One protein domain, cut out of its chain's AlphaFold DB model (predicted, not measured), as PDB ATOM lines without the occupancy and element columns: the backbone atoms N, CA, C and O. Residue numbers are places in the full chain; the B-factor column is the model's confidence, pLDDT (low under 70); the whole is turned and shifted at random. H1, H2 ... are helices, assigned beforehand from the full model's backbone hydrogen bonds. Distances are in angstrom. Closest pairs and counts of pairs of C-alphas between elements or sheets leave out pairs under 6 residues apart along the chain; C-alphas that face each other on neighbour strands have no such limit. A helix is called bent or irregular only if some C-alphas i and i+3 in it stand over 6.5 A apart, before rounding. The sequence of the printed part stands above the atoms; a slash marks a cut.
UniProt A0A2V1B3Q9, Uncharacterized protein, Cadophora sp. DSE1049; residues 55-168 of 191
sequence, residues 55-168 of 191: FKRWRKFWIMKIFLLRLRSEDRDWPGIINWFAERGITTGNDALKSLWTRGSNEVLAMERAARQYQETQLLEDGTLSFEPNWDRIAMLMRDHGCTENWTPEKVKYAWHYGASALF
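AT A GLANCE: This is residues 55 to 168 of the 191 residues of an uncharacterized protein of Cadophora sp. DSE1049 (UniProt A0A2V1B3Q9). One long helix, H3, makes the longest axis; H1 and H5, side by side, cross it, H4 crosses it steeply, and H2 sits by its first residues. The printed part has 114 residues, five named helices, H1 to H5 in order, and no named strand: all helix, mostly crossed. It is only just compact, close to loose, with a radius of gyration of the C-alphas of 15.6 A, and spans 49 by 27 by 22 A.

IN THESE COORDINATES: H1, residues 55 to 73, begins at C-alpha 55 (50.187, -35.951, 52.348) and measures 26.7 A. H2 is residues 78 to 86; H3, residues 94 to 125, measures 46.2 A. H4 is residues 135 to 144. H5, residues 153 to 167, ends at C-alpha 167 (38.096, -36.403, 33.428); it is irregular, C-alphas 162 and 165 being 7.6 A apart.

HOW THE PARTS SIT: With residues 62 to 69 alone, H1 touches H3, about perpendicular at 84 degrees; the closest C-alphas, Lys 65 and Gly 104, are 5.4 A apart. Every O i to N i+4 pair is within hydrogen-bond range in H1, H2 and H3, but 5 of 6 in H4 and 7 of 11 in H5.

THE WHOLE: The printed part has no cut and no long link. Residues 126 to 131 have pLDDT under 70.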
ATOM      1  N   PHE A  55      50.895 -36.588  53.457       91.31
ATOM      2  CA  PHE A  55      50.187 -35.951  52.348       91.31
ATOM      3  C   PHE A  55      51.072 -35.846  51.106       91.31
ATOM      4  O   PHE A  55      50.636 -36.226  50.025       91.31
ATOM      5  N   LYS A  56      52.341 -35.438  51.258       91.06
ATOM      6  CA  LYS A  56      53.315 -35.401  50.153       91.06
ATOM      7  C   LYS A  56      53.448 -36.760  49.471       91.06
ATOM      8  O   LYS A  56      53.355 -36.842  48.253       91.06
ATOM      9  N   ARG A  57      53.602 -37.840  50.246       90.75
ATOM     10  CA  ARG A  57      53.674 -39.203  49.699       90.75
ATOM     11  C   ARG A  57      52.400 -39.578  48.941       90.75
ATOM     12  O   ARG A  57      52.489 -40.090  47.833       90.75
ATOM     13  N   TRP A  58      51.230 -39.315  49.523       93.38
ATOM     14  CA  TRP A  58      49.947 -39.578  48.870       93.38
ATOM     15  C   TRP A  58      49.790 -38.779  47.565       93.38
ATOM     16  O   TRP A  58      49.433 -39.360  46.542       93.38
ATOM     17  N   ARG A  59      50.150 -37.490  47.570       92.94
ATOM     18  CA  ARG A  59      50.140 -36.601  46.400       92.94
ATOM     19  C   ARG A  59      50.967 -37.167  45.246       92.94
ATOM     20  O   ARG A  59      50.468 -37.206  44.127       92.94
ATOM     21  N   LYS A  60      52.180 -37.674  45.510       91.31
ATOM     22  CA  LYS A  60      53.003 -38.330  44.474       91.31
ATOM     23  C   LYS A  60      52.250 -39.471  43.790       91.31
ATOM     24  O   LYS A  60      52.150 -39.505  42.566       91.31
ATOM     25  N   PHE A  61      51.663 -40.371  44.583       91.44
ATOM     26  CA  PHE A  61      50.888 -41.494  44.050       91.44
ATOM     27  C   PHE A  61      49.644 -41.041  43.289       91.44
ATOM     28  O   PHE A  61      49.310 -41.640  42.270       91.44
ATOM     29  N   TRP A  62      48.966 -39.991  43.756       94.06
ATOM     30  CA  TRP A  62      47.806 -39.434  43.069       94.06
ATOM     31  C   TRP A  62      48.159 -38.900  41.676       94.06
ATOM     32  O   TRP A  62      47.525 -39.281  40.693       94.06
ATOM     33  N   ILE A  63      49.215 -38.090  41.566       93.56
ATOM     34  CA  ILE A  63      49.669 -37.559  40.275       93.56
ATOM     35  C   ILE A  63      50.032 -38.700  39.318       93.56
ATOM     36  O   ILE A  63      49.594 -38.702  38.166       93.56
ATOM     37  N   MET A  64      50.731 -39.733  39.802       92.88
ATOM     38  CA  MET A  64      51.010 -40.927  38.997       92.88
ATOM     39  C   MET A  64      49.733 -41.646  38.533       92.88
ATOM     40  O   MET A  64      49.661 -42.045  37.370       92.88
ATOM     41  N   LYS A  65      48.720 -41.798  39.404       94.38
ATOM     42  CA  LYS A  65      47.414 -42.386  39.044       94.38
ATOM     43  C   LYS A  65      46.762 -41.599  37.905       94.38
ATOM     44  O   LYS A  65      46.343 -42.207  36.924       94.38
ATOM     45  N   ILE A  66      46.725 -40.269  37.996       95.06
ATOM     46  CA  ILE A  66      46.113 -39.409  36.971       95.06
ATOM     47  C   ILE A  66      46.818 -39.544  35.620       95.06
ATOM     48  O   ILE A  66      46.144 -39.731  34.605       95.06
ATOM     49  N   PHE A  67      48.154 -39.539  35.584       92.50
ATOM     50  CA  PHE A  67      48.870 -39.797  34.329       92.50
ATOM     51  C   PHE A  67      48.584 -41.167  33.771       92.50
ATOM     52  O   PHE A  67      48.352 -41.305  32.575       92.50
ATOM     53  N   LEU A  68      48.603 -42.184  34.621       94.62
ATOM     54  CA  LEU A  68      48.382 -43.540  34.175       94.62
ATOM     55  C   LEU A  68      46.983 -43.714  33.571       94.62
ATOM     56  O   LEU A  68      46.851 -44.311  32.503       94.62
ATOM     57  N   LEU A  69      45.953 -43.155  34.210       94.94
ATOM     58  CA  LEU A  69      44.590 -43.126  33.675       94.94
ATOM     59  C   LEU A  69      44.537 -42.414  32.325       94.94
ATOM     60  O   LEU A  69      43.954 -42.940  31.378       94.94
ATOM     61  N   ARG A  70      45.210 -41.267  32.212       92.88
ATOM     62  CA  ARG A  70      45.300 -40.515  30.963       92.88
ATOM     63  C   ARG A  70      45.985 -41.315  29.855       92.88
ATOM     64  O   ARG A  70      45.406 -41.472  28.787       92.88
ATOM     65  N   LEU A  71      47.182 -41.847  30.090       93.44
ATOM     66  CA  LEU A  71      47.917 -42.636  29.096       93.44
ATOM     67  C   LEU A  71      47.086 -43.838  28.624       93.44
ATOM     68  O   LEU A  71      47.103 -44.171  27.443       93.44
ATOM     69  N   ARG A  72      46.315 -44.455  29.530       94.81
ATOM     70  CA  ARG A  72      45.374 -45.526  29.187       94.81
ATOM     71  C   ARG A  72      44.172 -45.040  28.376       94.81
ATOM     72  O   ARG A  72      43.738 -45.782  27.507       94.81
ATOM     73  N   SER A  73      43.661 -43.833  28.625       92.06
ATOM     74  CA  SER A  73      42.610 -43.208  27.800       92.06
ATOM     75  C   SER A  73      43.097 -42.769  26.413       92.06
ATOM     76  O   SER A  73      42.298 -42.658  25.496       92.06
ATOM     77  N   GLU A  74      44.407 -42.558  26.247       92.94
ATOM     78  CA  GLU A  74      45.080 -42.303  24.962       92.94
ATOM     79  C   GLU A  74      45.466 -43.618  24.239       92.94
ATOM     80  O   GLU A  74      46.359 -43.619  23.394       92.94
ATOM     81  N   ASP A  75      44.853 -44.747  24.614       93.56
ATOM     82  CA  ASP A  75      45.079 -46.088  24.055       93.56
ATOM     83  C   ASP A  75      46.538 -46.589  24.086       93.56
ATOM     84  O   ASP A  75      46.914 -47.507  23.354       93.56
ATOM     85  N   ARG A  76      47.383 -46.054  24.980       94.06
ATOM     86  CA  ARG A  76      48.755 -46.560  25.134       94.06
ATOM     87  C   ARG A  76      48.764 -47.950  25.757       94.06
ATOM     88  O   ARG A  76      48.083 -48.229  26.754       94.06
ATOM     89  N   ASP A  77      49.584 -48.822  25.189       94.81
ATOM     90  CA  ASP A  77      49.803 -50.171  25.689       94.81
ATOM     91  C   ASP A  77      50.709 -50.185  26.934       94.81
ATOM     92  O   ASP A  77      51.378 -49.208  27.280       94.81
ATOM     93  N   TRP A  78      50.708 -51.304  27.663       93.81
ATOM     94  CA  TRP A  78      51.495 -51.431  28.895       93.81
ATOM     95  C   TRP A  78      53.005 -51.253  28.677       93.81
ATOM     96  O   TRP A  78      53.606 -50.521  29.461       93.81
ATOM     97  N   PRO A  79      53.630 -51.852  27.642       94.00
ATOM     98  CA  PRO A  79      55.030 -51.580  27.323       94.00
ATOM     99  C   PRO A  79      55.316 -50.092  27.090       94.00
ATOM    100  O   PRO A  79      56.263 -49.560  27.671       94.00
ATOM    101  N   GLY A  80      54.475 -49.397  26.314       93.31
ATOM    102  CA  GLY A  80      54.618 -47.965  26.069       93.31
ATOM    103  C   GLY A  80      54.499 -47.128  27.342       93.31
ATOM    104  O   GLY A  80      55.273 -46.196  27.539       93.31
ATOM    105  N   ILE A  81      53.580 -47.482  28.243       94.06
ATOM    106  CA  ILE A  81      53.416 -46.808  29.540       94.06
ATOM    107  C   ILE A  81      54.631 -47.027  30.449       94.06
ATOM    108  O   ILE A  81      55.098 -46.081  31.080       94.06
ATOM    109  N   ILE A  82      55.156 -48.254  30.518       92.44
ATOM    110  CA  ILE A  82      56.346 -48.571  31.322       92.44
ATOM    111  C   ILE A  82      57.541 -47.750  30.835       92.44
ATOM    112  O   ILE A  82      58.201 -47.097  31.642       92.44
ATOM    113  N   ASN A  83      57.778 -47.735  29.521       92.19
ATOM    114  CA  ASN A  83      58.853 -46.945  28.927       92.19
ATOM    115  C   ASN A  83      58.669 -45.450  29.210       92.19
ATOM    116  O   ASN A  83      59.621 -44.781  29.594       92.19
ATOM    117  N   TRP A  84      57.440 -44.942  29.118       92.38
ATOM    118  CA  TRP A  84      57.139 -43.535  29.378       92.38
ATOM    119  C   TRP A  84      57.482 -43.096  30.810       92.38
ATOM    120  O   TRP A  84      58.015 -42.000  31.011       92.38
ATOM    121  N   PHE A  85      57.193 -43.942  31.809       90.56
ATOM    122  CA  PHE A  85      57.591 -43.693  33.200       90.56
ATOM    123  C   PHE A  85      59.110 -43.838  33.385       90.56
ATOM    124  O   PHE A  85      59.722 -42.999  34.048       90.56
ATOM    125  N   ALA A  86      59.734 -44.835  32.750       89.75
ATOM    126  CA  ALA A  86      61.178 -45.058  32.826       89.75
ATOM    127  C   ALA A  86      61.995 -43.893  32.238       89.75
ATOM    128  O   ALA A  86      62.979 -43.473  32.844       89.75
ATOM    129  N   GLU A  87      61.555 -43.310  31.118       89.81
ATOM    130  CA  GLU A  87      62.143 -42.103  30.509       89.81
ATOM    131  C   GLU A  87      62.136 -40.891  31.454       89.81
ATOM    132  O   GLU A  87      62.942 -39.975  31.303       89.81
ATOM    133  N   ARG A  88      61.246 -40.891  32.452       87.81
ATOM    134  CA  ARG A  88      61.125 -39.855  33.489       87.81
ATOM    135  C   ARG A  88      61.785 -40.255  34.808       87.81
ATOM    136  O   ARG A  88      61.567 -39.603  35.822       87.81
ATOM    137  N   GLY A  89      62.572 -41.329  34.813       86.12
ATOM    138  CA  GLY A  89      63.261 -41.823  36.005       86.12
ATOM    139  C   GLY A  89      62.356 -42.544  37.006       86.12
ATOM    140  O   GLY A  89      62.809 -42.859  38.104       86.12
ATOM    141  N   ILE A  90      61.103 -42.839  36.644       85.69
ATOM    142  CA  ILE A  90      60.155 -43.557  37.496       85.69
ATOM    143  C   ILE A  90      60.209 -45.040  37.133       85.69
ATOM    144  O   ILE A  90      59.644 -45.492  36.136       85.69
ATOM    145  N   THR A  91      60.892 -45.826  37.960       83.50
ATOM    146  CA  THR A  91      61.004 -47.275  37.785       83.50
ATOM    147  C   THR A  91      59.890 -47.976  38.561       83.50
ATOM    148  O   THR A  91      59.954 -48.171  39.770       83.50
ATOM    149  N   THR A  92      58.808 -48.344  37.873       81.25
ATOM    150  CA  THR A  92      57.683 -49.082  38.473       81.25
ATOM    151  C   THR A  92      57.399 -50.350  37.674       81.25
ATOM    152  O   THR A  92      57.330 -50.322  36.448       81.25
ATOM    153  N   GLY A  93      57.235 -51.482  38.365       85.38
ATOM    154  CA  GLY A  93      56.924 -52.761  37.722       85.38
ATOM    155  C   GLY A  93      55.542 -52.777  37.052       85.38
ATOM    156  O   GLY A  93      54.623 -52.077  37.476       85.38
ATOM    157  N   ASN A  94      55.375 -53.632  36.037       88.94
ATOM    158  CA  ASN A  94      54.126 -53.768  35.271       88.94
ATOM    159  C   ASN A  94      52.906 -54.042  36.173       88.94
ATOM    160  O   ASN A  94      51.895 -53.347  36.089       88.94
ATOM    161  N   ASP A  95      53.020 -55.003  37.091       90.69
ATOM    162  CA  ASP A  95      51.913 -55.368  37.985       90.69
ATOM    163  C   ASP A  95      51.554 -54.238  38.956       90.69
ATOM    164  O   ASP A  95      50.379 -54.014  39.255       90.69
ATOM    165  N   ALA A  96      52.555 -53.469  39.395       89.94
ATOM    166  CA  ALA A  96      52.337 -52.296  40.229       89.94
ATOM    167  C   ALA A  96      51.577 -51.204  39.462       89.94
ATOM    168  O   ALA A  96      50.620 -50.652  40.004       89.94
ATOM    169  N   LEU A  97      51.920 -50.951  38.192       91.62
ATOM    170  CA  LEU A  97      51.173 -50.020  37.338       91.62
ATOM    171  C   LEU A  97      49.746 -50.516  37.076       91.62
ATOM    172  O   LEU A  97      48.797 -49.765  37.268       91.62
ATOM    173  N   LYS A  98      49.541 -51.788  36.729       92.94
ATOM    174  CA  LYS A  98      48.189 -52.355  36.546       92.94
ATOM    175  C   LYS A  98      47.325 -52.235  37.800       92.94
ATOM    176  O   LYS A  98      46.156 -51.845  37.724       92.94
ATOM    177  N   SER A  99      47.907 -52.529  38.962       92.31
ATOM    178  CA  SER A  99      47.256 -52.344  40.260       92.31
ATOM    179  C   SER A  99      46.925 -50.871  40.521       92.31
ATOM    180  O   SER A  99      45.838 -50.559  41.010       92.31
ATOM    181  N   LEU A 100      47.841 -49.961  40.183       92.50
ATOM    182  CA  LEU A 100      47.652 -48.523  40.342       92.50
ATOM    183  C   LEU A 100      46.536 -47.996  39.430       92.50
ATOM    184  O   LEU A 100      45.704 -47.221  39.890       92.50
ATOM    185  N   TRP A 101      46.471 -48.462  38.183       94.44
ATOM    186  CA  TRP A 101      45.415 -48.115  37.230       94.44
ATOM    187  C   TRP A 101      44.044 -48.611  37.686       94.44
ATOM    188  O   TRP A 101      43.078 -47.854  37.642       94.44
ATOM    189  N   THR A 102      43.962 -49.854  38.167       93.62
ATOM    190  CA  THR A 102      42.701 -50.438  38.649       93.62
ATOM    191  C   THR A 102      42.177 -49.661  39.859       93.62
ATOM    192  O   THR A 102      41.019 -49.249  39.884       93.62
ATOM    193  N   ARG A 103      43.044 -49.393  40.847       92.31
ATOM    194  CA  ARG A 103      42.681 -48.606  42.037       92.31
ATOM    195  C   ARG A 103      42.334 -47.161  41.691       92.31
ATOM    196  O   ARG A 103      41.287 -46.682  42.107       92.31
ATOM    197  N   GLY A 104      43.166 -46.507  40.881       94.00
ATOM    198  CA  GLY A 104      42.938 -45.135  40.432       94.00
ATOM    199  C   GLY A 104      41.624 -44.986  39.669       94.00
ATOM    200  O   GLY A 104      40.881 -44.051  39.934       94.00
ATOM    201  N   SER A 105      41.292 -45.942  38.792       94.69
ATOM    202  CA  SER A 105      40.013 -45.964  38.068       94.69
ATOM    203  C   SER A 105      38.831 -46.001  39.034       94.69
ATOM    204  O   SER A 105      37.907 -45.205  38.908       94.69
ATOM    205  N   ASN A 106      38.878 -46.885  40.034       94.19
ATOM    206  CA  ASN A 106      37.805 -47.014  41.019       94.19
ATOM    207  C   ASN A 106      37.660 -45.759  41.892       94.19
ATOM    208  O   ASN A 106      36.543 -45.315  42.139       94.19
ATOM    209  N   GLU A 107      38.770 -45.168  42.337       94.81
ATOM    210  CA  GLU A 107      38.769 -43.933  43.134       94.81
ATOM    211  C   GLU A 107      38.184 -42.748  42.363       94.81
ATOM    212  O   GLU A 107      37.347 -42.019  42.887       94.81
ATOM    213  N   VAL A 108      38.600 -42.581  41.109       95.12
ATOM    214  CA  VAL A 108      38.147 -41.506  40.223       95.12
ATOM    215  C   VAL A 108      36.665 -41.669  39.870       95.12
ATOM    216  O   VAL A 108      35.925 -40.688  39.896       95.12
ATOM    217  N   LEU A 109      36.188 -42.899  39.645       94.94
ATOM    218  CA  LEU A 109      34.756 -43.176  39.472       94.94
ATOM    219  C   LEU A 109      33.947 -42.939  40.756       94.94
ATOM    220  O   LEU A 109      32.842 -42.407  40.694       94.94
ATOM    221  N   ALA A 110      34.472 -43.306  41.928       95.44
ATOM    222  CA  ALA A 110      33.810 -43.008  43.198       95.44
ATOM    223  C   ALA A 110      33.716 -41.491  43.436       95.44
ATOM    224  O   ALA A 110      32.691 -41.004  43.909       95.44
ATOM    225  N   MET A 111      34.759 -40.747  43.062       95.75
ATOM    226  CA  MET A 111      34.784 -39.286  43.125       95.75
ATOM    227  C   MET A 111      33.752 -38.649  42.192       95.75
ATOM    228  O   MET A 111      33.046 -37.740  42.610       95.75
ATOM    229  N   GLU A 112      33.620 -39.151  40.964       95.62
ATOM    230  CA  GLU A 112      32.606 -38.711  40.000       95.62
ATOM    231  C   GLU A 112      31.188 -38.881  40.543       95.62
ATOM    232  O   GLU A 112      30.409 -37.928  40.558       95.62
ATOM    233  N   ARG A 113      30.874 -40.070  41.064       96.12
ATOM    234  CA  ARG A 113      29.565 -40.370  41.658       96.12
ATOM    235  C   ARG A 113      29.280 -39.506  42.880       96.12
ATOM    236  O   ARG A 113      28.180 -38.973  43.007       96.12
ATOM    237  N   ALA A 114      30.273 -39.333  43.751       95.94
ATOM    238  CA  ALA A 114      30.164 -38.485  44.931       95.94
ATOM    239  C   ALA A 114      29.914 -37.018  44.557       95.94
ATOM    240  O   ALA A 114      29.012 -36.387  45.104       95.94
ATOM    241  N   ALA A 115      30.681 -36.488  43.603       94.12
ATOM    242  CA  ALA A 115      30.565 -35.112  43.138       94.12
ATOM    243  C   ALA A 115      29.223 -34.851  42.437       94.12
ATOM    244  O   ALA A 115      28.572 -33.844  42.708       94.12
ATOM    245  N   ARG A 116      28.773 -35.789  41.596       94.31
ATOM    246  CA  ARG A 116      27.466 -35.732  40.931       94.31
ATOM    247  C   ARG A 116      26.326 -35.722  41.944       94.31
ATOM    248  O   ARG A 116      25.497 -34.820  41.919       94.31
ATOM    249  N   GLN A 117      26.320 -36.679  42.871       94.19
ATOM    250  CA  GLN A 117      25.291 -36.762  43.907       94.19
ATOM    251  C   GLN A 117      25.274 -35.507  44.788       94.19
ATOM    252  O   GLN A 117      24.204 -35.022  45.156       94.19
ATOM    253  N   TYR A 118      26.449 -34.966  45.120       92.44
ATOM    254  CA  TYR A 118      26.557 -33.705  45.848       92.44
ATOM    255  C   TYR A 118      25.898 -32.556  45.075       92.44
ATOM    256  O   TYR A 118      25.057 -31.852  45.628       92.44
ATOM    257  N   GLN A 119      26.229 -32.404  43.790       88.38
ATOM    258  CA  GLN A 119      25.678 -31.355  42.934       88.38
ATOM    259  C   GLN A 119      24.154 -31.470  42.786       88.38
ATOM    260  O   GLN A 119      23.452 -30.471  42.901       88.38
ATOM    261  N   GLU A 120      23.636 -32.682  42.578       89.44
ATOM    262  CA  GLU A 120      22.196 -32.950  42.494       89.44
ATOM    263  C   GLU A 120      21.476 -32.595  43.802       89.44
ATOM    264  O   GLU A 120      20.432 -31.951  43.774       89.44
ATOM    265  N   THR A 121      22.058 -32.951  44.951       87.69
ATOM    266  CA  THR A 121      21.486 -32.634  46.270       87.69
ATOM    267  C   THR A 121      21.452 -31.122  46.509       87.69
ATOM    268  O   THR A 121      20.428 -30.583  46.911       87.69
ATOM    269  N   GLN A 122      22.537 -30.416  46.188       82.81
ATOM    270  CA  GLN A 122      22.632 -28.962  46.361       82.81
ATOM    271  C   GLN A 122      21.674 -28.191  45.449       82.81
ATOM    272  O   GLN A 122      21.058 -27.216  45.874       82.81
ATOM    273  N   LEU A 123      21.493 -28.650  44.208       79.81
ATOM    274  CA  LEU A 123      20.497 -28.082  43.298       79.81
ATOM    275  C   LEU A 123      19.068 -28.220  43.840       79.81
ATOM    276  O   LEU A 123      18.253 -27.327  43.614       79.81
ATOM    277  N   LEU A 124      18.769 -29.318  44.541       81.44
ATOM    278  CA  LEU A 124      17.458 -29.562  45.149       81.44
ATOM    279  C   LEU A 124      17.238 -28.756  46.437       81.44
ATOM    280  O   LEU A 124      16.116 -28.316  46.676       81.44
ATOM    281  N   GLU A 125      18.275 -28.591  47.258       81.38
ATOM    282  CA  GLU A 125      18.185 -27.938  48.571       81.38
ATOM    283  C   GLU A 125      18.228 -26.406  48.472       81.38
ATOM    284  O   GLU A 125      17.354 -25.733  49.014       81.38
ATOM    285  N   ASP A 126      19.199 -25.857  47.735       69.38
ATOM    286  CA  ASP A 126      19.542 -24.430  47.810       69.38
ATOM    287  C   ASP A 126      19.253 -23.662  46.511       69.38
ATOM    288  O   ASP A 126      19.404 -22.438  46.458       69.38
ATOM    289  N   GLY A 127      18.881 -24.363  45.430       64.19
ATOM    290  CA  GLY A 127      18.588 -23.775  44.114       64.19
ATOM    291  C   GLY A 127      19.745 -22.972  43.494       64.19
ATOM    292  O   GLY A 127      19.571 -22.335  42.455       64.19
ATOM    293  N   THR A 128      20.925 -22.981  44.119       58.91
ATOM    294  CA  THR A 128      22.099 -22.190  43.752       58.91
ATOM    295  C   THR A 128      23.353 -23.059  43.831       58.91
ATOM    296  O   THR A 128      23.556 -23.808  44.777       58.91
ATOM    297  N   LEU A 129      24.226 -22.957  42.824       62.25
ATOM    298  CA  LEU A 129      25.528 -23.646  42.776       62.25
ATOM    299  C   LEU A 129      26.670 -22.767  43.337       62.25
ATOM    300  O   LEU A 129      27.808 -22.869  42.893       62.25
ATOM    301  N   SER A 130      26.364 -21.843  44.253       54.31
ATOM    302  CA  SER A 130      27.185 -20.641  44.495       54.31
ATOM    303  C   SER A 130      28.072 -20.668  45.752       54.31
ATOM    304  O   SER A 130      28.544 -19.615  46.180       54.31
ATOM    305  N   PHE A 131      28.342 -21.827  46.348       68.06
ATOM    306  CA  PHE A 131      29.226 -21.916  47.516       68.06
ATOM    307  C   PHE A 131      30.328 -22.949  47.324       68.06
ATOM    308  O   PHE A 131      30.212 -23.863  46.505       68.06
ATOM    309  N   GLU A 132      31.422 -22.771  48.072       80.06
ATOM    310  CA  GLU A 132      32.496 -23.754  48.131       80.06
ATOM    311  C   GLU A 132      31.881 -25.123  48.459       80.06
ATOM    312  O   GLU A 132      31.133 -25.226  49.437       80.06
ATOM    313  N   PRO A 133      32.168 -26.168  47.663       85.75
ATOM    314  CA  PRO A 133      31.676 -27.501  47.931       85.75
ATOM    315  C   PRO A 133      32.033 -27.926  49.349       85.75
ATOM    316  O   PRO A 133      33.167 -27.760  49.802       85.75
ATOM    317  N   ASN A 134      31.079 -28.539  50.041       90.69
ATOM    318  CA  ASN A 134      31.344 -29.186  51.310       90.69
ATOM    319  C   ASN A 134      32.189 -30.449  51.057       90.69
ATOM    320  O   ASN A 134      31.677 -31.536  50.776       90.69
ATOM    321  N   TRP A 135      33.509 -30.288  51.127       92.50
ATOM    322  CA  TRP A 135      34.470 -31.354  50.852       92.50
ATOM    323  C   TRP A 135      34.379 -32.513  51.855       92.50
ATOM    324  O   TRP A 135      34.641 -33.653  51.469       92.50
ATOM    325  N   ASP A 136      33.935 -32.272  53.095       93.25
ATOM    326  CA  ASP A 136      33.619 -33.330  54.064       93.25
ATOM    327  C   ASP A 136      32.479 -34.223  53.576       93.25
ATOM    328  O   ASP A 136      32.570 -35.456  53.626       93.25
ATOM    329  N   ARG A 137      31.416 -33.611  53.042       93.19
ATOM    330  CA  ARG A 137      30.281 -34.339  52.467       93.19
ATOM    331  C   ARG A 137      30.724 -35.189  51.282       93.19
ATOM    332  O   ARG A 137      30.354 -36.358  51.210       93.19
ATOM    333  N   ILE A 138      31.539 -34.639  50.382       94.50
ATOM    334  CA  ILE A 138      32.032 -35.375  49.209       94.50
ATOM    335  C   ILE A 138      32.953 -36.527  49.640       94.50
ATOM    336  O   ILE A 138      32.809 -37.641  49.139       94.50
ATOM    337  N   ALA A 139      33.846 -36.312  50.611       94.81
ATOM    338  CA  ALA A 139      34.706 -37.364  51.157       94.81
ATOM    339  C   ALA A 139      33.910 -38.508  51.805       94.81
ATOM    340  O   ALA A 139      34.272 -39.681  51.690       94.81
ATOM    341  N   MET A 140      32.795 -38.191  52.466       94.31
ATOM    342  CA  MET A 140      31.860 -39.197  52.963       94.31
ATOM    343  C   MET A 140      31.199 -39.970  51.815       94.31
ATOM    344  O   MET A 140      31.282 -41.194  51.803       94.31
ATOM    345  N   LEU A 141      30.646 -39.275  50.817       95.69
ATOM    346  CA  LEU A 141      30.013 -39.908  49.656       95.69
ATOM    347  C   LEU A 141      30.984 -40.802  48.870       95.69
ATOM    348  O   LEU A 141      30.592 -41.856  48.380       95.69
ATOM    349  N   MET A 142      32.265 -40.442  48.776       94.38
ATOM    350  CA  MET A 142      33.272 -41.307  48.148       94.38
ATOM    351  C   MET A 142      33.392 -42.669  48.841       94.38
ATOM    352  O   MET A 142      33.589 -43.680  48.163       94.38
ATOM    353  N   ARG A 143      33.261 -42.717  50.174       91.31
ATOM    354  CA  ARG A 143      33.248 -43.981  50.927       91.31
ATOM    355  C   ARG A 143      31.990 -44.787  50.617       91.31
ATOM    356  O   ARG A 143      32.097 -45.986  50.368       91.31
ATOM    357  N   ASP A 144      30.840 -44.123  50.542       92.00
ATOM    358  CA  ASP A 144      29.559 -44.755  50.193       92.00
ATOM    359  C   ASP A 144      29.582 -45.344  48.771       92.00
ATOM    360  O   ASP A 144      29.018 -46.408  48.520       92.00
ATOM    361  N   HIS A 145      30.321 -44.713  47.851       92.38
ATOM    362  CA  HIS A 145      30.544 -45.199  46.483       92.38
ATOM    363  C   HIS A 145      31.658 -46.253  46.357       92.38
ATOM    364  O   HIS A 145      32.065 -46.594  45.243       92.38
ATOM    365  N   GLY A 146      32.125 -46.813  47.478       83.00
ATOM    366  CA  GLY A 146      33.021 -47.973  47.510       83.00
ATOM    367  C   GLY A 146      34.511 -47.640  47.541       83.00
ATOM    368  O   GLY A 146      35.339 -48.525  47.315       83.00
ATOM    369  N   CYS A 147      34.887 -46.389  47.824       86.31
ATOM    370  CA  CYS A 147      36.290 -46.049  47.997       86.31
ATOM    371  C   CYS A 147      36.805 -46.498  49.374       86.31
ATOM    372  O   CYS A 147      36.368 -46.001  50.411       86.31
ATOM    373  N   THR A 148      37.753 -47.437  49.385       78.62
ATOM    374  CA  THR A 148      38.280 -48.052  50.615       78.62
ATOM    375  C   THR A 148      39.455 -47.294  51.237       78.62
ATOM    376  O   THR A 148      39.848 -47.590  52.365       78.62
ATOM    377  N   GLU A 149      40.070 -46.358  50.508       78.62
ATOM    378  CA  GLU A 149      41.142 -45.518  51.051       78.62
ATOM    379  C   GLU A 149      40.579 -44.443  51.998       78.62
ATOM    380  O   GLU A 149      39.447 -43.984  51.857       78.62
ATOM    381  N   ASN A 150      41.392 -44.000  52.963       86.50
ATOM    382  CA  ASN A 150      41.019 -42.893  53.841       86.50
ATOM    383  C   ASN A 150      41.145 -41.550  53.096       86.50
ATOM    384  O   ASN A 150      42.225 -40.933  53.068       86.50
ATOM    385  N   TRP A 151      40.046 -41.140  52.466       91.88
ATOM    386  CA  TRP A 151      39.877 -39.856  51.797       91.88
ATOM    387  C   TRP A 151      39.461 -38.786  52.799       91.88
ATOM    388  O   TRP A 151      38.350 -38.807  53.320       91.88
ATOM    389  N   THR A 152      40.375 -37.857  53.070       93.44
ATOM    390  CA  THR A 152      40.083 -36.652  53.851       93.44
ATOM    391  C   THR A 152      39.574 -35.548  52.918       93.44
ATOM    392  O   THR A 152      39.853 -35.608  51.714       93.44
ATOM    393  N   PRO A 153      38.874 -34.528  53.436       93.44
ATOM    394  CA  PRO A 153      38.388 -33.408  52.629       93.44
ATOM    395  C   PRO A 153      39.500 -32.749  51.802       93.44
ATOM    396  O   PRO A 153      39.320 -32.475  50.619       93.44
ATOM    397  N   GLU A 154      40.694 -32.582  52.380       93.12
ATOM    398  CA  GLU A 154      41.847 -31.968  51.711       93.12
ATOM    399  C   GLU A 154      42.356 -32.828  50.556       93.12
ATOM    400  O   GLU A 154      42.730 -32.301  49.509       93.12
ATOM    401  N   LYS A 155      42.353 -34.160  50.717       94.81
ATOM    402  CA  LYS A 155      42.706 -35.081  49.632       94.81
ATOM    403  C   LYS A 155      41.694 -35.010  48.501       94.81
ATOM    404  O   LYS A 155      42.105 -34.965  47.350       94.81
ATOM    405  N   VAL A 156      40.398 -34.995  48.811       94.81
ATOM    406  CA  VAL A 156      39.337 -34.908  47.795       94.81
ATOM    407  C   VAL A 156      39.440 -33.591  47.034       94.81
ATOM    408  O   VAL A 156      39.491 -33.602  45.806       94.81
ATOM    409  N   LYS A 157      39.567 -32.473  47.756       93.88
ATOM    410  CA  LYS A 157      39.758 -31.140  47.178       93.88
ATOM    411  C   LYS A 157      40.999 -31.084  46.288       93.88
ATOM    412  O   LYS A 157      40.919 -30.620  45.153       93.88
ATOM    413  N   TYR A 158      42.134 -31.602  46.766       93.69
ATOM    414  CA  TYR A 158      43.359 -31.680  45.969       93.69
ATOM    415  C   TYR A 158      43.128 -32.514  44.715       93.69
ATOM    416  O   TYR A 158      43.327 -32.043  43.607       93.69
ATOM    417  N   ALA A 159      42.646 -33.741  44.872       94.75
ATOM    418  CA  ALA A 159      42.465 -34.673  43.776       94.75
ATOM    419  C   ALA A 159      41.530 -34.148  42.679       94.75
ATOM    420  O   ALA A 159      41.830 -34.302  41.490       94.75
ATOM    421  N   TRP A 160      40.443 -33.479  43.072       93.94
ATOM    422  CA  TRP A 160      39.521 -32.833  42.145       93.94
ATOM    423  C   TRP A 160      40.228 -31.776  41.292       93.94
ATOM    424  O   TRP A 160      40.179 -31.833  40.060       93.94
ATOM    425  N   HIS A 161      40.946 -30.854  41.933       91.56
ATOM    426  CA  HIS A 161      41.615 -29.731  41.265       91.56
ATOM    427  C   HIS A 161      42.991 -30.071  40.672       91.56
ATOM    428  O   HIS A 161      43.548 -29.274  39.926       91.56
ATOM    429  N   TYR A 162      43.518 -31.260  40.959       91.88
ATOM    430  CA  TYR A 162      44.792 -31.779  40.461       91.88
ATOM    431  C   TYR A 162      44.560 -33.088  39.697       91.88
ATOM    432  O   TYR A 162      45.218 -34.104  39.933       91.88
ATOM    433  N   GLY A 163      43.592 -33.066  38.774       91.31
ATOM    434  CA  GLY A 163      43.473 -34.053  37.702       91.31
ATOM    435  C   GLY A 163      42.094 -34.673  37.514       91.31
ATOM    436  O   GLY A 163      41.701 -34.874  36.368       91.31
ATOM    437  N   ALA A 164      41.341 -34.960  38.581       93.00
ATOM    438  CA  ALA A 164      40.075 -35.688  38.430       93.00
ATOM    439  C   ALA A 164      38.998 -34.868  37.705       93.00
ATOM    440  O   ALA A 164      38.306 -35.412  36.850       93.00
ATOM    441  N   SER A 165      38.896 -33.562  37.965       92.44
ATOM    442  CA  SER A 165      37.930 -32.686  37.277       92.44
ATOM    443  C   SER A 165      38.093 -32.678  35.754       92.44
ATOM    444  O   SER A 165      37.102 -32.631  35.030       92.44
ATOM    445  N   ALA A 166      39.324 -32.803  35.246       90.38
ATOM    446  CA  ALA A 166      39.590 -32.864  33.807       90.38
ATOM    447  C   ALA A 166      38.995 -34.117  33.137       90.38
ATOM    448  O   ALA A 166      38.780 -34.124  31.927       90.38
ATOM    449  N   LEU A 167      38.726 -35.173  33.911       90.44
ATOM    450  CA  LEU A 167      38.096 -36.403  33.428       90.44
ATOM    451  C   LEU A 167      36.562 -36.293  33.386       90.44
ATOM    452  O   LEU A 167      35.915 -37.104  32.726       90.44
ATOM    453  N   PHE A 168      35.980 -35.296  34.063       91.12
ATOM    454  CA  PHE A 168      34.534 -35.137  34.249       91.12
ATOM    455  C   PHE A 168      34.081 -33.700  33.960       91.12
ATOM    456  O   PHE A 168      33.625 -32.998  34.864       91.12
TER     457      PHE A 168